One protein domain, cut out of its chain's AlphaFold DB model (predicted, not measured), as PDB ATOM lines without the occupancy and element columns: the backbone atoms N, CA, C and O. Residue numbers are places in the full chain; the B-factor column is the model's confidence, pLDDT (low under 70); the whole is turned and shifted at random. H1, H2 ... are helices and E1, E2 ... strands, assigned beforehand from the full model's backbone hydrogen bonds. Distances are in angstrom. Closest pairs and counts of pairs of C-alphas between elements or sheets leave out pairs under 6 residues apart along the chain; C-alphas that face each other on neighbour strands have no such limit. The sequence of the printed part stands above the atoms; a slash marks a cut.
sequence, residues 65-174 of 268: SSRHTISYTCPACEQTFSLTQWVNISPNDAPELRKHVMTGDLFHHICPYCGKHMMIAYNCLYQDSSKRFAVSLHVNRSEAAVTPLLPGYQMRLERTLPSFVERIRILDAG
ATOM      1  N   SER A  65     125.928 104.373 106.155       90.94
ATOM      2  CA  SER A  65     125.195 105.612 106.383       90.94
ATOM      3  C   SER A  65     124.436 105.539 107.711       90.94
ATOM      4  O   SER A  65     123.746 104.562 108.002       90.94
ATOM      5  N   SER A  66     124.562 106.566 108.550       90.94
ATOM      6  CA  SER A  66     123.900 106.609 109.856       90.94
ATOM      7  C   SER A  66     123.442 108.016 110.212       90.94
ATOM      8  O   SER A  66     124.045 109.016 109.812       90.94
ATOM      9  N   ARG A  67     122.341 108.092 110.963       93.12
ATOM     10  CA  ARG A  67     121.660 109.341 111.306       93.12
ATOM     11  C   ARG A  67     121.008 109.259 112.677       93.12
ATOM     12  O   ARG A  67     120.622 108.177 113.117       93.12
ATOM     13  N   HIS A  68     120.834 110.406 113.317       91.56
ATOM     14  CA  HIS A  68     120.073 110.539 114.556       91.56
ATOM     15  C   HIS A  68     119.113 111.720 114.463       91.56
ATOM     16  O   HIS A  68     119.257 112.608 113.622       91.56
ATOM     17  N   THR A  69     118.119 111.725 115.341       95.19
ATOM     18  CA  THR A  69     117.169 112.829 115.461       95.19
ATOM     19  C   THR A  69     117.606 113.743 116.595       95.19
ATOM     20  O   THR A  69     117.946 113.263 117.675       95.19
ATOM     21  N   ILE A  70     117.582 115.053 116.365       93.25
ATOM     22  CA  ILE A  70     117.780 116.065 117.404       93.25
ATOM     23  C   ILE A  70     116.540 116.939 117.553       93.25
ATOM     24  O   ILE A  70     115.753 117.082 116.620       93.25
ATOM     25  N   SER A  71     116.422 117.563 118.719       96.00
ATOM     26  CA  SER A  71     115.501 118.672 118.955       96.00
ATOM     27  C   SER A  71     116.140 119.979 118.474       96.00
ATOM     28  O   SER A  71     117.286 120.263 118.825       96.00
ATOM     29  N   TYR A  72     115.425 120.758 117.664       95.50
ATOM     30  CA  TYR A  72     115.896 122.025 117.110       95.50
ATOM     31  C   TYR A  72     114.833 123.114 117.242       95.50
ATOM     32  O   TYR A  72     113.662 122.904 116.925       95.50
ATOM     33  N   THR A  73     115.251 124.299 117.680       97.38
ATOM     34  CA  THR A  73     114.371 125.455 117.873       97.38
ATOM     35  C   THR A  73     114.453 126.384 116.669       97.38
ATOM     36  O   THR A  73     115.535 126.850 116.307       97.38
ATOM     37  N   CYS A  74     113.312 126.661 116.032       96.94
ATOM     38  CA  CYS A  74     113.261 127.564 114.888       96.94
ATOM     39  C   CYS A  74     113.637 128.997 115.311       96.94
ATOM     40  O   CYS A  74     112.965 129.553 116.175       96.94
ATOM     41  N   PRO A  75     114.605 129.662 114.656       96.19
ATOM     42  CA  PRO A  75     114.962 131.043 114.985       96.19
ATOM     43  C   PRO A  75     113.910 132.075 114.545       96.19
ATOM     44  O   PRO A  75     114.060 133.250 114.853       96.19
ATOM     45  N   ALA A  76     112.887 131.675 113.776       97.06
ATOM     46  CA  ALA A  76     111.866 132.588 113.253       97.06
ATOM     47  C   ALA A  76     110.561 132.585 114.062       97.06
ATOM     48  O   ALA A  76     109.933 133.628 114.188       97.06
ATOM     49  N   CYS A  77     110.128 131.426 114.566       97.62
ATOM     50  CA  CYS A  77     108.881 131.297 115.331       97.62
ATOM     51  C   CYS A  77     109.069 130.652 116.707       97.62
ATOM     52  O   CYS A  77     108.078 130.395 117.384       97.62
ATOM     53  N   GLU A  78     110.311 130.328 117.078       97.50
ATOM     54  CA  GLU A  78     110.705 129.770 118.382       97.50
ATOM     55  C   GLU A  78     110.097 128.401 118.720       97.50
ATOM     56  O   GLU A  78     110.397 127.809 119.756       97.50
ATOM     57  N   GLN A  79     109.312 127.824 117.809       97.88
ATOM     58  CA  GLN A  79     108.796 126.477 117.968       97.88
ATOM     59  C   GLN A  79     109.902 125.443 117.786       97.88
ATOM     60  O   GLN A  79     110.736 125.521 116.875       97.88
ATOM     61  N   THR A  80     109.870 124.442 118.658       97.12
ATOM     62  CA  THR A  80     110.820 123.335 118.646       97.12
ATOM     63  C   THR A  80     110.254 122.164 117.851       97.12
ATOM     64  O   THR A  80     109.092 121.785 118.001       97.12
ATOM     65  N   PHE A  81     111.077 121.589 116.980       95.94
ATOM     66  CA  PHE A  81     110.740 120.412 116.189       95.94
ATOM     67  C   PHE A  81     111.936 119.473 116.073       95.94
ATOM     68  O   PHE A  81     113.088 119.850 116.290       95.94
ATOM     69  N   SER A  82     111.644 118.228 115.722       95.19
ATOM     70  CA  SER A  82     112.660 117.213 115.487       95.19
ATOM     71  C   SER A  82     113.232 117.341 114.077       95.19
ATOM     72  O   SER A  82     112.472 117.394 113.111       95.19
ATOM     73  N   LEU A  83     114.559 117.325 113.945       93.94
ATOM     74  CA  LEU A  83     115.233 117.200 112.651       93.94
ATOM     75  C   LEU A  83     116.219 116.033 112.652       93.94
ATOM     76  O   LEU A  83     116.739 115.636 113.692       93.94
ATOM     77  N   THR A  84     116.471 115.474 111.472       92.62
ATOM     78  CA  THR A  84     117.459 114.411 111.264       92.62
ATOM     79  C   THR A  84     118.822 115.014 110.939       92.62
ATOM     80  O   THR A  84     118.921 115.839 110.038       92.62
ATOM     81  N   GLN A  85     119.869 114.550 111.622       92.25
ATOM     82  CA  GLN A  85     121.264 114.822 111.279       92.25
ATOM     83  C   GLN A  85     121.961 113.540 110.848       92.25
ATOM     84  O   GLN A  85     121.802 112.490 111.471       92.25
ATOM     85  N   TRP A  86     122.764 113.644 109.798       92.69
ATOM     86  CA  TRP A  86     123.623 112.559 109.341       92.69
ATOM     87  C   TRP A  86     124.951 112.577 110.091       92.69
ATOM     88  O   TRP A  86     125.597 113.617 110.179       92.69
ATOM     89  N   VAL A  87     125.367 111.418 110.598       89.62
ATOM     90  CA  VAL A  87     126.690 111.227 111.210       89.62
ATOM     91  C   VAL A  87     127.667 110.745 110.146       89.62
ATOM     92  O   VAL A  87     128.725 111.344 109.957       89.62
ATOM     93  N   ASN A  88     127.270 109.711 109.406       90.50
ATOM     94  CA  ASN A  88     128.022 109.151 108.293       90.50
ATOM     95  C   ASN A  88     127.143 109.107 107.046       90.50
ATOM     96  O   ASN A  88     125.969 108.742 107.120       90.50
ATOM     97  N   ILE A  89     127.726 109.452 105.905       93.69
ATOM     98  CA  ILE A  89     127.079 109.481 104.600       93.69
ATOM     99  C   ILE A  89     127.931 108.647 103.649       93.69
ATOM    100  O   ILE A  89     129.065 109.015 103.342       93.69
ATOM    101  N   SER A  90     127.382 107.525 103.191       93.38
ATOM    102  CA  SER A  90     128.056 106.590 102.294       93.38
ATOM    103  C   SER A  90     127.199 106.362 101.046       93.38
ATOM    104  O   SER A  90     126.194 105.651 101.116       93.38
ATOM    105  N   PRO A  91     127.567 106.931  99.882       93.00
ATOM    106  CA  PRO A  91     126.833 106.720  98.635       93.00
ATOM    107  C   PRO A  91     126.962 105.281  98.112       93.00
ATOM    108  O   PRO A  91     126.243 104.887  97.202       93.00
ATOM    109  N   ASN A  92     127.896 104.497  98.658       92.88
ATOM    110  CA  ASN A  92     128.055 103.078  98.359       92.88
ATOM    111  C   ASN A  92     126.953 102.217  98.984       92.88
ATOM    112  O   ASN A  92     126.613 101.176  98.434       92.88
ATOM    113  N   ASP A  93     126.435 102.656 100.128       89.56
ATOM    114  CA  ASP A  93     125.346 102.021 100.871       89.56
ATOM    115  C   ASP A  93     123.983 102.580 100.430       89.56
ATOM    116  O   ASP A  93     123.031 101.832 100.232       89.56
ATOM    117  N   ALA A  94     123.918 103.894 100.199       90.69
ATOM    118  CA  ALA A  94     122.706 104.623  99.834       90.69
ATOM    119  C   ALA A  94     122.994 105.624  98.688       90.69
ATOM    120  O   ALA A  94     123.359 106.781  98.946       90.69
ATOM    121  N   PRO A  95     122.898 105.199  97.409       92.44
ATOM    122  CA  PRO A  95     123.318 105.997  96.250       92.44
ATOM    123  C   PRO A  95     122.631 107.360  96.107       92.44
ATOM    124  O   PRO A  95     123.237 108.316  95.615       92.44
ATOM    125  N   GLU A  96     121.385 107.481  96.556       93.62
ATOM    126  CA  GLU A  96     120.607 108.718  96.541       93.62
ATOM    127  C   GLU A  96     121.235 109.821  97.401       93.62
ATOM    128  O   GLU A  96     121.137 111.006  97.064       93.62
ATOM    129  N   LEU A  97     121.958 109.451  98.466       93.62
ATOM    130  CA  LEU A  97     122.613 110.414  99.349       93.62
ATOM    131  C   LEU A  97     123.705 111.203  98.635       93.62
ATOM    132  O   LEU A  97     123.939 112.355  99.002       93.62
ATOM    133  N   ARG A  98     124.330 110.647  97.582       94.38
ATOM    134  CA  ARG A  98     125.273 111.408  96.746       94.38
ATOM    135  C   ARG A  98     124.584 112.661  96.220       94.38
ATOM    136  O   ARG A  98     125.067 113.763  96.452       94.38
ATOM    137  N   LYS A  99     123.428 112.502  95.569       94.00
ATOM    138  CA  LYS A  99     122.680 113.625  94.993       94.00
ATOM    139  C   LYS A  99     122.296 114.636  96.073       94.00
ATOM    140  O   LYS A  99     122.572 115.815  95.892       94.00
ATOM    141  N   HIS A 100     121.750 114.173  97.199       94.00
ATOM    142  CA  HIS A 100     121.299 115.056  98.279       94.00
ATOM    143  C   HIS A 100     122.432 115.818  98.982       94.00
ATOM    144  O   HIS A 100     122.227 116.938  99.449       94.00
ATOM    145  N   VAL A 101     123.639 115.249  99.059       94.19
ATOM    146  CA  VAL A 101     124.823 115.990  99.521       94.19
ATOM    147  C   VAL A 101     125.233 117.038  98.497       94.19
ATOM    148  O   VAL A 101     125.482 118.181  98.873       94.19
ATOM    149  N   MET A 102     125.281 116.678  97.210       90.94
ATOM    150  CA  MET A 102     125.712 117.595  96.149       90.94
ATOM    151  C   MET A 102     124.778 118.800  95.992       90.94
ATOM    152  O   MET A 102     125.252 119.896  95.688       90.94
ATOM    153  N   THR A 103     123.471 118.610  96.182       90.56
ATOM    154  CA  THR A 103     122.460 119.683  96.154       90.56
ATOM    155  C   THR A 103     122.411 120.480  97.457       90.56
ATOM    156  O   THR A 103     121.957 121.621  97.460       90.56
ATOM    157  N   GLY A 104     122.908 119.912  98.560       89.75
ATOM    158  CA  GLY A 104     122.788 120.483  99.900       89.75
ATOM    159  C   GLY A 104     121.453 120.177 100.585       89.75
ATOM    160  O   GLY A 104     121.248 120.636 101.709       89.75
ATOM    161  N   ASP A 105     120.584 119.378  99.957       91.81
ATOM    162  CA  ASP A 105     119.255 119.008 100.466       91.81
ATOM    163  C   ASP A 105     119.312 118.409 101.873       91.81
ATOM    164  O   ASP A 105     118.444 118.689 102.692       91.81
ATOM    165  N   LEU A 106     120.354 117.626 102.187       92.81
ATOM    166  CA  LEU A 106     120.503 117.021 103.521       92.81
ATOM    167  C   LEU A 106     120.593 118.051 104.654       92.81
ATOM    168  O   LEU A 106     120.312 117.716 105.799       92.81
ATOM    169  N   PHE A 107     120.998 119.276 104.334       94.50
ATOM    170  CA  PHE A 107     121.186 120.369 105.284       94.50
ATOM    171  C   PHE A 107     120.079 121.421 105.174       94.50
ATOM    172  O   PHE A 107     120.106 122.423 105.894       94.50
ATOM    173  N   HIS A 108     119.134 121.224 104.255       94.88
ATOM    174  CA  HIS A 108     118.017 122.118 104.026       94.88
ATOM    175  C   HIS A 108     116.794 121.641 104.810       94.88
ATOM    176  O   HIS A 108     116.282 120.544 104.599       94.88
ATOM    177  N   HIS A 109     116.297 122.485 105.708       94.38
ATOM    178  CA  HIS A 109     115.152 122.170 106.554       94.38
ATOM    179  C   HIS A 109     114.084 123.252 106.445       94.38
ATOM    180  O   HIS A 109     114.387 124.444 106.392       94.38
ATOM    181  N   ILE A 110     112.822 122.830 106.467       96.00
ATOM    182  CA  ILE A 110     111.658 123.716 106.481       96.00
ATOM    183  C   ILE A 110     110.987 123.567 107.844       96.00
ATOM    184  O   ILE A 110     110.670 122.455 108.264       96.00
ATOM    185  N   CYS A 111     110.792 124.677 108.558       97.00
ATOM    186  CA  CYS A 111     110.074 124.649 109.829       97.00
ATOM    187  C   CYS A 111     108.611 124.228 109.594       97.00
ATOM    188  O   CYS A 111     107.916 124.916 108.842       97.00
ATOM    189  N   PRO A 112     108.100 123.179 110.265       97.12
ATOM    190  CA  PRO A 112     106.733 122.702 110.047       97.12
ATOM    191  C   PRO A 112     105.659 123.669 110.568       97.12
ATOM    192  O   PRO A 112     104.499 123.544 110.194       97.12
ATOM    193  N   TYR A 113     106.029 124.631 111.417       97.81
ATOM    194  CA  TYR A 113     105.086 125.567 112.032       97.81
ATOM    195  C   TYR A 113     104.937 126.881 111.259       97.81
ATOM    196  O   TYR A 113     103.842 127.425 111.191       97.81
ATOM    197  N   CYS A 114     106.028 127.415 110.700       97.50
ATOM    198  CA  CYS A 114     106.021 128.723 110.030       97.50
ATOM    199  C   CYS A 114     106.505 128.689 108.574       97.50
ATOM    200  O   CYS A 114     106.539 129.728 107.923       97.50
ATOM    201  N   GLY A 115     106.936 127.530 108.062       97.25
ATOM    202  CA  GLY A 115     107.429 127.389 106.689       97.25
ATOM    203  C   GLY A 115     108.809 128.006 106.431       97.25
ATOM    204  O   GLY A 115     109.254 128.058 105.288       97.25
ATOM    205  N   LYS A 116     109.522 128.482 107.463       97.06
ATOM    206  CA  LYS A 116     110.859 129.071 107.289       97.06
ATOM    207  C   LYS A 116     111.848 128.034 106.751       97.06
ATOM    208  O   LYS A 116     112.085 127.018 107.400       97.06
ATOM    209  N   HIS A 117     112.481 128.353 105.624       96.12
ATOM    210  CA  HIS A 117     113.616 127.613 105.075       96.12
ATOM    211  C   HIS A 117     114.906 127.948 105.835       96.12
ATOM    212  O   HIS A 117     115.206 129.119 106.088       96.12
ATOM    213  N   MET A 118     115.673 126.921 106.192       94.12
ATOM    214  CA  MET A 118     116.886 127.017 107.001       94.12
ATOM    215  C   MET A 118     117.968 126.096 106.444       94.12
ATOM    216  O   MET A 118     117.698 124.945 106.116       94.12
ATOM    217  N   MET A 119     119.200 126.598 106.395       92.81
ATOM    218  CA  MET A 119     120.387 125.780 106.149       92.81
ATOM    219  C   MET A 119     121.055 125.483 107.487       92.81
ATOM    220  O   MET A 119     121.595 126.390 108.122       92.81
ATOM    221  N   ILE A 120     121.005 124.229 107.926       92.31
ATOM    222  CA  ILE A 120     121.534 123.799 109.222       92.31
ATOM    223  C   ILE A 120     122.737 122.903 108.957       92.31
ATOM    224  O   ILE A 120     122.604 121.724 108.646       92.31
ATOM    225  N   ALA A 121     123.932 123.480 109.062       90.94
ATOM    226  CA  ALA A 121     125.170 122.730 108.924       90.94
ATOM    227  C   ALA A 121     125.553 122.087 110.269       90.94
ATOM    228  O   ALA A 121     125.490 122.734 111.314       90.94
ATOM    229  N   TYR A 122     125.959 120.820 110.236       91.06
ATOM    230  CA  TYR A 122     126.346 120.024 111.401       91.06
ATOM    231  C   TYR A 122     127.556 119.146 111.067       91.06
ATOM    232  O   TYR A 122     127.945 119.026 109.904       91.06
ATOM    233  N   ASN A 123     128.184 118.572 112.094       90.94
ATOM    234  CA  ASN A 123     129.352 117.720 111.902       90.94
ATOM    235  C   ASN A 123     128.938 116.385 111.263       90.94
ATOM    236  O   ASN A 123     128.033 115.729 111.771       90.94
ATOM    237  N   CYS A 124     129.596 115.982 110.174       91.50
ATOM    238  CA  CYS A 124     129.321 114.715 109.490       91.50
ATOM    239  C   CYS A 124     130.512 114.236 108.653       91.50
ATOM    240  O   CYS A 124     131.324 115.043 108.194       91.50
ATOM    241  N   LEU A 125     130.573 112.931 108.387       92.62
ATOM    242  CA  LEU A 125     131.526 112.317 107.467       92.62
ATOM    243  C   LEU A 125     130.833 111.914 106.164       92.62
ATOM    244  O   LEU A 125     129.891 111.131 106.190       92.62
ATOM    245  N   TYR A 126     131.346 112.375 105.028       94.62
ATOM    246  CA  TYR A 126     131.079 111.755 103.733       94.62
ATOM    247  C   TYR A 126     132.216 110.800 103.393       94.62
ATOM    248  O   TYR A 126     133.378 111.204 103.431       94.62
ATOM    249  N   GLN A 127     131.900 109.566 103.019       93.81
ATOM    250  CA  GLN A 127     132.892 108.579 102.612       93.81
ATOM    251  C   GLN A 127     132.443 107.853 101.351       93.81
ATOM    252  O   GLN A 127     131.460 107.125 101.384       93.81
ATOM    253  N   ASP A 128     133.225 107.963 100.277       94.81
ATOM    254  CA  ASP A 128     133.067 107.127  99.087       94.81
ATOM    255  C   ASP A 128     134.118 106.014  99.125       94.81
ATOM    256  O   ASP A 128     135.318 106.230  98.908       94.81
ATOM    257  N   SER A 129     133.669 104.804  99.454       92.06
ATOM    258  CA  SER A 129     134.547 103.646  99.547       92.06
ATOM    259  C   SER A 129     134.945 103.115  98.176       92.06
ATOM    260  O   SER A 129     135.988 102.481  98.083       92.06
ATOM    261  N   SER A 130     134.227 103.405  97.090       92.50
ATOM    262  CA  SER A 130     134.685 103.035  95.741       92.50
ATOM    263  C   SER A 130     135.855 103.903  95.288       92.50
ATOM    264  O   SER A 130     136.817 103.388  94.725       92.50
ATOM    265  N   LYS A 131     135.798 105.208  95.569       93.75
ATOM    266  CA  LYS A 131     136.813 106.194  95.161       93.75
ATOM    267  C   LYS A 131     137.907 106.435  96.208       93.75
ATOM    268  O   LYS A 131     138.826 107.209  95.957       93.75
ATOM    269  N   ARG A 132     137.833 105.764  97.366       92.56
ATOM    270  CA  ARG A 132     138.825 105.819  98.461       92.56
ATOM    271  C   ARG A 132     139.097 107.251  98.946       92.56
ATOM    272  O   ARG A 132     140.244 107.646  99.158       92.56
ATOM    273  N   PHE A 133     138.043 108.035  99.165       93.88
ATOM    274  CA  PHE A 133     138.160 109.344  99.815       93.88
ATOM    275  C   PHE A 133     137.087 109.552 100.879       93.88
ATOM    276  O   PHE A 133     136.003 108.969 100.823       93.88
ATOM    277  N   ALA A 134     137.406 110.393 101.857       93.44
ATOM    278  CA  ALA A 134     136.463 110.822 102.871       93.44
ATOM    279  C   ALA A 134     136.643 112.310 103.174       93.44
ATOM    280  O   ALA A 134     137.766 112.806 103.296       93.44
ATOM    281  N   VAL A 135     135.533 113.027 103.305       94.38
ATOM    282  CA  VAL A 135     135.499 114.451 103.639       94.38
ATOM    283  C   VAL A 135     134.720 114.596 104.937       94.38
ATOM    284  O   VAL A 135     133.585 114.146 105.032       94.38
ATOM    285  N   SER A 136     135.328 115.211 105.944       92.50
ATOM    286  CA  SER A 136     134.700 115.475 107.237       92.50
ATOM    287  C   SER A 136     134.286 116.941 107.307       92.50
ATOM    288  O   SER A 136     135.132 117.821 107.154       92.50
ATOM    289  N   LEU A 137     133.008 117.225 107.551       92.25
ATOM    290  CA  LEU A 137     132.514 118.568 107.850       92.25
ATOM    291  C   LEU A 137     132.578 118.797 109.360       92.25
ATOM    292  O   LEU A 137     131.993 118.039 110.126       92.25
ATOM    293  N   HIS A 138     133.279 119.847 109.786       90.12
ATOM    294  CA  HIS A 138     133.389 120.259 111.183       90.12
ATOM    295  C   HIS A 138     133.064 121.740 111.339       90.12
ATOM    296  O   HIS A 138     133.966 122.587 111.350       90.12
ATOM    297  N   VAL A 139     131.776 122.048 111.474       86.69
ATOM    298  CA  VAL A 139     131.288 123.423 111.651       86.69
ATOM    299  C   VAL A 139     131.661 123.984 113.018       86.69
ATOM    300  O   VAL A 139     132.032 125.154 113.129       86.69
ATOM    301  N   ASN A 140     131.641 123.140 114.050       77.94
ATOM    302  CA  ASN A 140     132.030 123.529 115.394       77.94
ATOM    303  C   ASN A 140     133.526 123.256 115.616       77.94
ATOM    304  O   ASN A 140     133.994 122.124 115.492       77.94
ATOM    305  N   ARG A 141     134.295 124.300 115.942       68.62
ATOM    306  CA  ARG A 141     135.741 124.186 116.199       68.62
ATOM    307  C   ARG A 141     136.066 123.634 117.586       68.62
ATOM    308  O   ARG A 141     137.199 123.205 117.783       68.62
ATOM    309  N   SER A 142     135.119 123.670 118.527       64.69
ATOM    310  CA  SER A 142     135.328 123.179 119.896       64.69
ATOM    311  C   SER A 142     135.158 121.665 120.031       64.69
ATOM    312  O   SER A 142     135.588 121.090 121.028       64.69
ATOM    313  N   GLU A 143     134.587 121.006 119.022       59.62
ATOM    314  CA  GLU A 143     134.467 119.554 118.969       59.62
ATOM    315  C   GLU A 143     135.635 118.955 118.181       59.62
ATOM    316  O   GLU A 143     135.950 119.381 117.063       59.62
ATOM    317  N   ALA A 144     136.296 117.960 118.779       53.81
ATOM    318  CA  ALA A 144     137.361 117.222 118.118       53.81
ATOM    319  C   ALA A 144     136.829 116.539 116.852       53.81
ATOM    320  O   ALA A 144     135.664 116.140 116.787       53.81
ATOM    321  N   ALA A 145     137.693 116.372 115.847       55.28
ATOM    322  CA  ALA A 145     137.350 115.529 114.718       55.28
ATOM    323  C   ALA A 145     137.249 114.076 115.183       55.28
ATOM    324  O   ALA A 145     138.264 113.432 115.416       55.28
ATOM    325  N   VAL A 146     136.021 113.595 115.395       53.47
ATOM    326  CA  VAL A 146     135.765 112.266 115.977       53.47
ATOM    327  C   VAL A 146     135.936 111.150 114.942       53.47
ATOM    328  O   VAL A 146     135.872 109.973 115.277       53.47
ATOM    329  N   THR A 147     136.178 111.497 113.678       63.66
ATOM    330  CA  THR A 147     136.282 110.507 112.616       63.66
ATOM    331  C   THR A 147     137.689 109.894 112.573       63.66
ATOM    332  O   THR A 147     138.659 110.617 112.303       63.66
ATOM    333  N   PRO A 148     137.830 108.573 112.782       66.31
ATOM    334  CA  PRO A 148     139.122 107.904 112.738       66.31
ATOM    335  C   PRO A 148     139.761 108.004 111.356       66.31
ATOM    336  O   PRO A 148     139.086 108.092 110.330       66.31
ATOM    337  N   LEU A 149     141.092 107.993 111.335       74.38
ATOM    338  CA  LEU A 149     141.841 107.930 110.089       74.38
ATOM    339  C   LEU A 149     141.567 106.594 109.404       74.38
ATOM    340  O   LEU A 149     141.747 105.541 110.010       74.38
ATOM    341  N   LEU A 150     141.153 106.654 108.140       79.62
ATOM    342  CA  LEU A 150     140.921 105.478 107.313       79.62
ATOM    343  C   LEU A 150     142.191 105.192 106.494       79.62
ATOM    344  O   LEU A 150     142.566 106.012 105.648       79.62
ATOM    345  N   PRO A 151     142.893 104.066 106.728       78.88
ATOM    346  CA  PRO A 151     144.090 103.724 105.966       78.88
ATOM    347  C   PRO A 151     143.795 103.619 104.466       78.88
ATOM    348  O   PRO A 151     142.816 103.001 104.057       78.88
ATOM    349  N   GLY A 152     144.646 104.229 103.638       83.44
ATOM    350  CA  GLY A 152     144.495 104.216 102.178       83.44
ATOM    351  C   GLY A 152     143.420 105.159 101.624       83.44
ATOM    352  O   GLY A 152     143.203 105.160 100.415       83.44
ATOM    353  N   TYR A 153     142.767 105.965 102.468       88.44
ATOM    354  CA  TYR A 153     141.814 106.980 102.022       88.44
ATOM    355  C   TYR A 153     142.452 108.364 101.934       88.44
ATOM    356  O   TYR A 153     143.262 108.771 102.770       88.44
ATOM    357  N   GLN A 154     141.998 109.138 100.953       89.94
ATOM    358  CA  GLN A 154     142.219 110.577 100.923       89.94
ATOM    359  C   GLN A 154     141.302 111.259 101.945       89.94
ATOM    360  O   GLN A 154     140.116 111.459 101.687       89.94
ATOM    361  N   MET A 155     141.853 111.609 103.110       89.44
ATOM    362  CA  MET A 155     141.103 112.235 104.206       89.44
ATOM    363  C   MET A 155     141.136 113.763 104.092       89.44
ATOM    364  O   MET A 155     142.219 114.358 104.078       89.44
ATOM    365  N   ARG A 156     139.969 114.412 104.036       91.62
ATOM    366  CA  ARG A 156     139.816 115.876 103.970       91.62
ATOM    367  C   ARG A 156     138.969 116.415 105.110       91.62
ATOM    368  O   ARG A 156     138.048 115.752 105.573       91.62
ATOM    369  N   LEU A 157     139.291 117.620 105.562       90.25
ATOM    370  CA  LEU A 157     138.556 118.327 106.605       90.25
ATOM    371  C   LEU A 157     138.037 119.644 106.050       90.25
ATOM    372  O   LEU A 157     138.813 120.442 105.532       90.25
ATOM    373  N   GLU A 158     136.751 119.901 106.231       92.38
ATOM    374  CA  GLU A 158     136.083 121.124 105.818       92.38
ATOM    375  C   GLU A 158     135.360 121.783 106.986       92.38
ATOM    376  O   GLU A 158     134.941 121.135 107.943       92.38
ATOM    377  N   ARG A 159     135.260 123.112 106.938       90.44
ATOM    378  CA  ARG A 159     134.692 123.925 108.030       90.44
ATOM    379  C   ARG A 159     133.386 124.607 107.657       90.44
ATOM    380  O   ARG A 159     132.731 125.181 108.519       90.44
ATOM    381  N   THR A 160     133.020 124.566 106.382       92.12
ATOM    382  CA  THR A 160     131.805 125.195 105.870       92.12
ATOM    383  C   THR A 160     131.080 124.214 104.968       92.12
ATOM    384  O   THR A 160     131.720 123.438 104.260       92.12
ATOM    385  N   LEU A 161     129.750 124.264 104.966       92.50
ATOM    386  CA  LEU A 161     128.956 123.424 104.076       92.50
ATOM    387  C   LEU A 161     129.307 123.646 102.588       92.50
ATOM    388  O   LEU A 161     129.520 122.658 101.890       92.50
ATOM    389  N   PRO A 162     129.472 124.889 102.088       92.19
ATOM    390  CA  PRO A 162     129.861 125.092 100.696       92.19
ATOM    391  C   PRO A 162     131.214 124.466 100.333       92.19
ATOM    392  O   PRO A 162     131.349 123.897  99.256       92.19
ATOM    393  N   SER A 163     132.223 124.555 101.211       93.00
ATOM    394  CA  SER A 163     133.538 123.952 100.945       93.00
ATOM    395  C   SER A 163     133.516 122.424 101.054       93.00
ATOM    396  O   SER A 163     134.198 121.751 100.288       93.00
ATOM    397  N   PHE A 164     132.679 121.874 101.937       95.31
ATOM    398  CA  PHE A 164     132.401 120.440 102.024       95.31
ATOM    399  C   PHE A 164     131.796 119.886 100.735       95.31
ATOM    400  O   PHE A 164     132.355 118.959 100.154       95.31
ATOM    401  N   VAL A 165     130.708 120.491 100.254       95.12
ATOM    402  CA  VAL A 165     130.045 120.069  99.012       95.12
ATOM    403  C   VAL A 165     130.995 120.191  97.824       95.12
ATOM    404  O   VAL A 165     131.146 119.246  97.055       95.12
ATOM    405  N   GLU A 166     131.691 121.320  97.696       95.19
ATOM    406  CA  GLU A 166     132.650 121.530  96.612       95.19
ATOM    407  C   GLU A 166     133.789 120.504  96.642       95.19
ATOM    408  O   GLU A 166     134.152 119.955  95.603       95.19
ATOM    409  N   ARG A 167     134.333 120.194  97.828       96.62
ATOM    410  CA  ARG A 167     135.398 119.197  97.950       96.62
ATOM    411  C   ARG A 167     134.935 117.821  97.491       96.62
ATOM    412  O   ARG A 167     135.678 117.136  96.793       96.62
ATOM    413  N   ILE A 168     133.721 117.430  97.869       96.88
ATOM    414  CA  ILE A 168     133.139 116.161  97.438       96.88
ATOM    415  C   ILE A 168     132.949 116.166  95.921       96.88
ATOM    416  O   ILE A 168     133.338 115.196  95.288       96.88
ATOM    417  N   ARG A 169     132.451 117.255  95.321       96.06
ATOM    418  CA  ARG A 169     132.302 117.378  93.857       96.06
ATOM    419  C   ARG A 169     133.623 117.195  93.112       96.06
ATOM    420  O   ARG A 169     133.667 116.433  92.153       96.06
ATOM    421  N   ILE A 170     134.693 117.853  93.560       97.31
ATOM    422  CA  ILE A 170     136.024 117.755  92.935       97.31
ATOM    423  C   ILE A 170     136.523 116.304  92.957       97.31
ATOM    424  O   ILE A 170     136.913 115.763  91.922       97.31
ATOM    425  N   LEU A 171     136.469 115.660  94.128       96.69
ATOM    426  CA  LEU A 171     136.933 114.281  94.303       96.69
ATOM    427  C   LEU A 171     136.025 113.275  93.577       96.69
ATOM    428  O   LEU A 171     136.508 112.298  93.007       96.69
ATOM    429  N   ASP A 172     134.715 113.524  93.543       95.38
ATOM    430  CA  ASP A 172     133.747 112.706  92.812       95.38
ATOM    431  C   ASP A 172     133.957 112.810  91.293       95.38
ATOM    432  O   ASP A 172     133.855 111.804  90.594       95.38
ATOM    433  N   ALA A 173     134.365 113.972  90.781       95.69
ATOM    434  CA  ALA A 173     134.768 114.151  89.386       95.69
ATOM    435  C   ALA A 173     136.139 113.525  89.048       95.69
ATOM    436  O   ALA A 173     136.570 113.576  87.897       95.69
ATOM    437  N   GLY A 174     136.838 112.935  90.027       95.25
ATOM    438  CA  GLY A 174     138.163 112.339  89.833       95.25
ATOM    439  C   GLY A 174     139.282 113.368  89.650       95.25
ATOM    440  O   GLY A 174     140.358 113.023  89.162       95.25
TER     441      GLY A 174
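Overview. This is residues 65 to 174 of the 268 residues of the protein "CpXC domain-containing protein" of Clostridiales bacterium (UniProt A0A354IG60). A long, curved sheet is built from two hairpins, E1 with E2 and E5 with E6, joined where the end of E2 runs beside E5; E7 is added along E6, and H2 covers E6 and E7 on one face. At the other end of the long axis the small hairpin of E3 and E4 lies near E2, and H1 packs on H2 between the two ends. The printed part has 110 residues with two named helices and seven named strands, in the order E1 E2 H1 E3 E4 E5 E6 E7 H2, a mixed class of helices and strands. The larger sheet is mixed, in the order E1 E2 E5 E6 E7; E3 and E4 make an antiparallel sheet of two. The whole is compact, with a radius of gyration of the C-alphas of 14.6 A, yet elongated, spanning 46 by 30 by 22 A.

Arrangement. E1, residues 66 to 73, and E2, residues 80 to 89, form an antiparallel hairpin, with N 70 and O 83 2.9 A apart. Pairing is staggered: E2 pairs with E1 over residues 80 to 88 and with E5, residues 124 to 128, over residues 88 to 89. E2 and E5 are parallel, N 89 and O 125 being 2.8 A apart. E5 and E6, residues 133 to 137, form an antiparallel hairpin, with N 135 and O 126 at 2.8 A. E7, residues 154 to 158, is parallel to E6, with N 136 and O 156 at 2.8 A. From edge to edge the way across this sheet turns by 88 degrees. H2, residues 161 to 172, is on one face of it, making two layers, a helix over a sheet; its height over the sheet is 8.9 A. It runs along the strands, at 1 degrees to E6 on the local plane, over E6 and only just over E7, on which 3 of its 12 C-alphas fall. The closest C-alphas of E6 and H2, Leu 137 and Phe 164, are 6.1 A apart. H1, residues 96 to 103, only grazes the sheet, with residues 97 to 101. It touches residues 165 to 169 of H2, closest at the C-alphas of Met 102 and Val 165, 5.8 A, at a steep tilt of 58 degrees, opposite ways. E3, residues 108 to 110, and E4, residues 117 to 119, form a hairpin, with N 118 and O 109 at 2.8 A. E4 and H2 are apart. In H1 and H2 every O i to N i+4 pair is within hydrogen-bond range.

Along the chain. E1 begins at C-alpha 66, (123.900, 106.609, 109.856), and is 22.6 A long. E2 measures 25.6 A, H1 11.1 A and H2 16.3 A, ending at C-alpha 172, (133.747, 112.706, 92.812).

Size, cuts and confidence. The C-alphas farthest apart, Cys 77 and Gly 152, are 46.6 A apart. The printed part has no cut. The link from E6 to E7, residues 138 to 153, is long; its residues 141 to 148 have pLDDT under 70, against a mean of 90.6 for the printed part.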